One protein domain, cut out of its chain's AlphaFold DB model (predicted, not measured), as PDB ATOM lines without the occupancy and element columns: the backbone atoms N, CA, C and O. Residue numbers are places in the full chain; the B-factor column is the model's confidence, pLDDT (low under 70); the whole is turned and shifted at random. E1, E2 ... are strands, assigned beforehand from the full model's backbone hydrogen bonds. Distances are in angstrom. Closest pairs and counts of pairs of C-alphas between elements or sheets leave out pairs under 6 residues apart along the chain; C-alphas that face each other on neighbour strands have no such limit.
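This is residues 2 to 53 of the 166 residues of the protein "DUF2185 domain-containing protein" of Proteobacteria bacterium SG_bin6 (UniProt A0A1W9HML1). A small antiparallel sheet, E1, E2, E3 in that order, stands in a domain of little regular structure; one long loop joins E2 to E3, and a longer one, residues 33 to 53, runs out after E3 and folds back. The strands form a meander, each the antiparallel neighbour of the one before. The printed part has 52 residues, three named strands and no named helix; it is all strand by class, but the named elements hold only 13 residues. It is only just loose, close to compact, with a radius of gyration of the C-alphas of 11.9 A and spans of 31 by 26 by 17 A.

E2, residues 8 to 12, is the inner strand. E3, residues 28 to 32, forms a hairpin with it, at 160 degrees between directions; N 29 and O 11 are within hydrogen-bond range at 2.8 A. E1, residues 3 to 5, forms a hairpin with E2 at 155 degrees, with N 3 and O 10 at 2.8 A.

E2 is 13.7 A long, E3 13.5 A and E1 6.8 A. E1 begins at C-alpha 3 (154.086, 182.233, 124.816); E3 ends at C-alpha 32 (154.276, 178.783, 136.259).

The C-alphas of Pro 21 and Thr 46, the two farthest apart, are 31.5 A apart. The link E2 to E3 is long. The printed part has no cut, and no printed residue is under 70 in pLDDT.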
ATOM      1  N   LEU A   2     152.838 178.563 121.988       82.75
ATOM      2  CA  LEU A   2     153.338 178.769 123.352       82.75
ATOM      3  C   LEU A   2     153.950 180.167 123.455       82.75
ATOM      4  O   LEU A   2     154.755 180.557 122.611       82.75
ATOM      5  N   THR A   3     153.577 180.898 124.494       87.44
ATOM      6  CA  THR A   3     154.086 182.233 124.816       87.44
ATOM      7  C   THR A   3     154.628 182.235 126.239       87.44
ATOM      8  O   THR A   3     154.169 181.453 127.074       87.44
ATOM      9  N   ALA A   4     155.627 183.075 126.503       85.62
ATOM     10  CA  ALA A   4     156.167 183.270 127.840       85.62
ATOM     11  C   ALA A   4     156.094 184.742 128.222       85.62
ATOM     12  O   ALA A   4     156.511 185.603 127.448       85.62
ATOM     13  N   GLU A   5     155.622 184.994 129.435       84.94
ATOM     14  CA  GLU A   5     155.581 186.310 130.058       84.94
ATOM     15  C   GLU A   5     156.201 186.162 131.447       84.94
ATOM     16  O   GLU A   5     155.595 185.594 132.353       84.94
ATOM     17  N   GLY A   6     157.458 186.591 131.592       83.31
ATOM     18  CA  GLY A   6     158.211 186.427 132.836       83.31
ATOM     19  C   GLY A   6     158.345 184.959 133.258       83.31
ATOM     20  O   GLY A   6     158.961 184.147 132.561       83.31
ATOM     21  N   ASP A   7     157.777 184.637 134.417       86.12
ATOM     22  CA  ASP A   7     157.772 183.312 135.034       86.12
ATOM     23  C   ASP A   7     156.570 182.452 134.622       86.12
ATOM     24  O   ASP A   7     156.436 181.336 135.116       86.12
ATOM     25  N   ARG A   8     155.710 182.921 133.710       90.38
ATOM     26  CA  ARG A   8     154.520 182.189 133.269       90.38
ATOM     27  C   ARG A   8     154.628 181.728 131.826       90.38
ATOM     28  O   ARG A   8     155.215 182.385 130.964       90.38
ATOM     29  N   LEU A   9     154.039 180.567 131.570       91.12
ATOM     30  CA  LEU A   9     153.886 179.982 130.251       91.12
ATOM     31  C   LEU A   9     152.408 179.858 129.924       91.12
ATOM     32  O   LEU A   9     151.632 179.304 130.704       91.12
ATOM     33  N   ARG A  10     152.040 180.339 128.738       92.69
ATOM     34  CA  ARG A  10     150.666 180.311 128.252       92.69
ATOM     35  C   ARG A  10     150.590 179.667 126.881       92.69
ATOM     36  O   ARG A  10     151.295 180.080 125.955       92.69
ATOM     37  N   ALA A  11     149.730 178.665 126.740       90.38
ATOM     38  CA  ALA A  11     149.509 177.955 125.483       90.38
ATOM     39  C   ALA A  11     148.065 177.477 125.350       90.38
ATOM     40  O   ALA A  11     147.336 177.377 126.328       90.38
ATOM     41  N   MET A  12     147.671 177.157 124.122       92.75
ATOM     42  CA  MET A  12     146.435 176.436 123.828       92.75
ATOM     43  C   MET A  12     146.764 174.959 123.629       92.75
ATOM     44  O   MET A  12     147.693 174.663 122.874       92.75
ATOM     45  N   LEU A  13     146.012 174.067 124.273       92.56
ATOM     46  CA  LEU A  13     146.118 172.625 124.053       92.56
ATOM     47  C   LEU A  13     145.698 172.276 122.623       92.56
ATOM     48  O   LEU A  13     144.614 172.656 122.178       92.56
ATOM     49  N   ASP A  14     146.550 171.539 121.918       90.75
ATOM     50  CA  ASP A  14     146.323 171.058 120.552       90.75
ATOM     51  C   ASP A  14     145.928 169.572 120.496       90.75
ATOM     52  O   ASP A  14     145.628 169.049 119.422       90.75
ATOM     53  N   ASN A  15     145.862 168.905 121.651       90.19
ATOM     54  CA  ASN A  15     145.390 167.535 121.805       90.19
ATOM     55  C   ASN A  15     144.497 167.376 123.052       90.19
ATOM     56  O   ASN A  15     144.342 168.297 123.853       90.19
ATOM     57  N   GLN A  16     143.875 166.201 123.187       92.19
ATOM     58  CA  GLN A  16     143.091 165.827 124.365       92.19
ATOM     59  C   GLN A  16     143.993 165.070 125.355       92.19
ATOM     60  O   GLN A  16     144.454 163.976 125.012       92.19
ATOM     61  N   PRO A  17     144.245 165.601 126.568       90.44
ATOM     62  CA  PRO A  17     144.996 164.877 127.590       90.44
ATOM     63  C   PRO A  17     144.282 163.585 127.990       90.44
ATOM     64  O   PRO A  17     143.064 163.575 128.166       90.44
ATOM     65  N   TYR A  18     145.047 162.501 128.130       89.44
ATOM     66  CA  TYR A  18     144.505 161.165 128.386       89.44
ATOM     67  C   TYR A  18     144.015 160.995 129.837       89.44
ATOM     68  O   TYR A  18     142.898 160.538 130.051       89.44
ATOM     69  N   ASP A  19     144.802 161.456 130.821       89.38
ATOM     70  CA  ASP A  19     144.567 161.195 132.256       89.38
ATOM     71  C   ASP A  19     144.246 162.450 133.089       89.38
ATOM     72  O   ASP A  19     144.281 162.412 134.320       89.38
ATOM     73  N   ILE A  20     143.945 163.586 132.452       88.75
ATOM     74  CA  ILE A  20     143.645 164.841 133.160       88.75
ATOM     75  C   ILE A  20     142.258 165.334 132.734       88.75
ATOM     76  O   ILE A  20     142.153 166.151 131.818       88.75
ATOM     77  N   PRO A  21     141.174 164.846 133.369       87.69
ATOM     78  CA  PRO A  21     139.801 165.112 132.930       87.69
ATOM     79  C   PRO A  21     139.384 166.586 133.038       87.69
ATOM     80  O   PRO A  21     138.394 166.989 132.438       87.69
ATOM     81  N   GLN A  22     140.126 167.402 133.792       90.88
ATOM     82  CA  GLN A  22     139.911 168.847 133.908       90.88
ATOM     83  C   GLN A  22     140.472 169.640 132.716       90.88
ATOM     84  O   GLN A  22     140.279 170.856 132.662       90.88
ATOM     85  N   LEU A  23     141.186 168.982 131.795       91.94
ATOM     86  CA  LEU A  23     141.766 169.602 130.612       91.94
ATOM     87  C   LEU A  23     141.055 169.145 129.335       91.94
ATOM     88  O   LEU A  23     140.791 167.958 129.129       91.94
ATOM     89  N   ALA A  24     140.781 170.096 128.448       92.25
ATOM     90  CA  ALA A  24     140.120 169.849 127.173       92.25
ATOM     91  C   ALA A  24     140.941 170.366 125.987       92.25
ATOM     92  O   ALA A  24     141.644 171.375 126.083       92.25
ATOM     93  N   LEU A  25     140.795 169.703 124.838       94.00
ATOM     94  CA  LEU A  25     141.289 170.207 123.558       94.00
ATOM     95  C   LEU A  25     140.844 171.666 123.335       94.00
ATOM     96  O   LEU A  25     139.671 172.001 123.503       94.00
ATOM     97  N   GLY A  26     141.777 172.533 122.936       94.19
ATOM     98  CA  GLY A  26     141.524 173.957 122.700       94.19
ATOM     99  C   GLY A  26     141.516 174.831 123.958       94.19
ATOM    100  O   GLY A  26     141.396 176.051 123.849       94.19
ATOM    101  N   GLN A  27     141.673 174.256 125.154       94.19
ATOM    102  CA  GLN A  27     141.767 175.029 126.390       94.19
ATOM    103  C   GLN A  27     143.077 175.817 126.458       94.19
ATOM    104  O   GLN A  27     144.145 175.319 126.094       94.19
ATOM    105  N   ILE A  28     142.999 177.046 126.977       93.94
ATOM    106  CA  ILE A  28     144.181 177.828 127.334       93.94
ATOM    107  C   ILE A  28     144.695 177.351 128.688       93.94
ATOM    108  O   ILE A  28     143.990 177.440 129.693       93.94
ATOM    109  N   ILE A  29     145.934 176.881 128.702       91.88
ATOM    110  CA  ILE A  29     146.686 176.583 129.913       91.88
ATOM    111  C   ILE A  29     147.599 177.761 130.235       91.88
ATOM    112  O   ILE A  29     148.244 178.331 129.352       91.88
ATOM    113  N   ASP A  30     147.617 178.124 131.508       93.06
ATOM    114  CA  ASP A  30     148.475 179.151 132.074       93.06
ATOM    115  C   ASP A  30     149.101 178.571 133.338       93.06
ATOM    116  O   ASP A  30     148.408 178.245 134.303       93.06
ATOM    117  N   LEU A  31     150.415 178.403 133.309       90.69
ATOM    118  CA  LEU A  31     151.152 177.707 134.349       90.69
ATOM    119  C   LEU A  31     152.476 178.408 134.661       90.69
ATOM    120  O   LEU A  31     153.089 179.009 133.772       90.69
ATOM    121  N   PRO A  32     152.944 178.321 135.915       89.62
ATOM    122  CA  PRO A  32     154.276 178.783 136.259       89.62
ATOM    123  C   PRO A  32     155.311 177.954 135.497       89.62
ATOM    124  O   PRO A  32     155.224 176.730 135.421       89.62
ATOM    125  N   ARG A  33     156.330 178.616 134.957       85.62
ATOM    126  CA  ARG A  33     157.415 178.005 134.184       85.62
ATOM    127  C   ARG A  33     158.161 176.943 134.992       85.62
ATOM    128  O   ARG A  33     158.612 175.964 134.414       85.62
ATOM    129  N   ALA A  34     158.223 177.101 136.315       83.12
ATOM    130  CA  ALA A  34     158.792 176.126 137.243       83.12
ATOM    131  C   ALA A  34     158.029 174.784 137.296       83.12
ATOM    132  O   ALA A  34     158.600 173.785 137.714       83.12
ATOM    133  N   ALA A  35     156.764 174.736 136.853       86.25
ATOM    134  CA  ALA A  35     155.999 173.493 136.745       86.25
ATOM    135  C   ALA A  35     156.275 172.721 135.439       86.25
ATOM    136  O   ALA A  35     155.779 171.607 135.271       86.25
ATOM    137  N   VAL A  36     157.048 173.291 134.506       86.88
ATOM    138  CA  VAL A  36     157.431 172.626 133.252       86.88
ATOM    139  C   VAL A  36     158.785 171.965 133.411       86.88
ATOM    140  O   VAL A  36     159.795 172.638 133.587       86.88
ATOM    141  N   ILE A  37     158.796 170.641 133.292       83.88
ATOM    142  CA  ILE A  37     160.025 169.844 133.358       83.88
ATOM    143  C   ILE A  37     160.807 169.963 132.047       83.88
ATOM    144  O   ILE A  37     162.020 170.148 132.068       83.88
ATOM    145  N   ASP A  38     160.114 169.866 130.911       83.75
ATOM    146  CA  ASP A  38     160.734 169.908 129.590       83.75
ATOM    147  C   ASP A  38     159.762 170.439 128.525       83.75
ATOM    148  O   ASP A  38     158.539 170.361 128.675       83.75
ATOM    149  N   ILE A  39     160.313 170.988 127.442       84.94
ATOM    150  CA  ILE A  39     159.565 171.432 126.265       84.94
ATOM    151  C   ILE A  39     160.199 170.813 125.023       84.94
ATOM    152  O   ILE A  39     161.259 171.243 124.562       84.94
ATOM    153  N   ILE A  40     159.492 169.852 124.434       86.88
ATOM    154  CA  ILE A  40     159.898 169.199 123.190       86.88
ATOM    155  C   ILE A  40     159.386 170.030 122.010       86.88
ATOM    156  O   ILE A  40     158.184 170.233 121.842       86.88
ATOM    157  N   TRP A  41     160.307 170.519 121.179       84.19
ATOM    158  CA  TRP A  41     159.986 171.345 120.015       84.19
ATOM    159  C   TRP A  41     159.889 170.499 118.746       84.19
ATOM    160  O   TRP A  41     160.735 169.642 118.508       84.19
ATOM    161  N   GLN A  42     158.897 170.784 117.898       83.62
ATOM    162  CA  GLN A  42     158.815 170.185 116.564       83.62
ATOM    163  C   GLN A  42     159.954 170.680 115.659       83.62
ATOM    164  O   GLN A  42     160.373 171.844 115.735       83.62
ATOM    165  N   GLU A  43     160.426 169.804 114.772       84.19
ATOM    166  CA  GLU A  43     161.364 170.167 113.707       84.19
ATOM    167  C   GLU A  43     160.739 171.198 112.750       84.19
ATOM    168  O   GLU A  43     159.538 171.180 112.485       84.19
ATOM    169  N   GLY A  44     161.550 172.124 112.230       82.25
ATOM    170  CA  GLY A  44     161.094 173.113 111.242       82.25
ATOM    171  C   GLY A  44     160.260 174.276 111.796       82.25
ATOM    172  O   GLY A  44     159.606 174.976 111.023       82.25
ATOM    173  N   ARG A  45     160.277 174.520 113.115       77.12
ATOM    174  CA  ARG A  45     159.557 175.655 113.720       77.12
ATOM    175  C   ARG A  45     159.957 176.998 113.093       77.12
ATOM    176  O   ARG A  45     161.133 177.280 112.874       77.12
ATOM    177  N   THR A  46     158.969 177.866 112.905       78.31
ATOM    178  CA  THR A  46     159.160 179.245 112.425       78.31
ATOM    179  C   THR A  46     159.282 180.261 113.561       78.31
ATOM    180  O   THR A  46     159.745 181.377 113.341       78.31
ATOM    181  N   VAL A  47     158.890 179.879 114.780       76.94
ATOM    182  CA  VAL A  47     158.928 180.729 115.977       76.94
ATOM    183  C   VAL A  47     160.029 180.236 116.909       76.94
ATOM    184  O   VAL A  47     160.107 179.046 117.221       76.94
ATOM    185  N   ALA A  48     160.889 181.152 117.352       76.62
ATOM    186  CA  ALA A  48     161.929 180.868 118.332       76.62
ATOM    187  C   ALA A  48     161.311 180.455 119.687       76.62
ATOM    188  O   ALA A  48     160.216 180.906 120.025       76.62
ATOM    189  N   PRO A  49     161.991 179.613 120.487       79.50
ATOM    190  CA  PRO A  49     161.509 179.298 121.817       79.50
ATOM    191  C   PRO A  49     161.546 180.571 122.667       79.50
ATOM    192  O   PRO A  49     162.445 181.401 122.489       79.50
ATOM    193  N   PRO A  50     160.609 180.730 123.610       78.88
ATOM    194  CA  PRO A  50     160.658 181.852 124.522       78.88
ATOM    195  C   PRO A  50     161.964 181.823 125.315       78.88
ATOM    196  O   PRO A  50     162.360 180.767 125.827       78.88
ATOM    197  N   SER A  51     162.603 182.987 125.440       78.12
ATOM    198  CA  SER A  51     163.840 183.150 126.202       78.12
ATOM    199  C   SER A  51     163.685 182.558 127.599       78.12
ATOM    200  O   SER A  51     162.675 182.774 128.274       78.12
ATOM    201  N   VAL A  52     164.679 181.781 128.019       75.12
ATOM    202  CA  VAL A  52     164.756 181.276 129.389       75.12
ATOM    203  C   VAL A  52     165.302 182.415 130.251       75.12
ATOM    204  O   VAL A  52     166.343 182.970 129.888       75.12
ATOM    205  N   PRO A  53     164.630 182.799 131.350       74.50
ATOM    206  CA  PRO A  53     165.208 183.735 132.306       74.50
ATOM    207  C   PRO A  53     166.566 183.220 132.782       74.50
ATOM    208  O   PRO A  53     166.751 182.011 132.936       74.50
TER     209      PRO A  53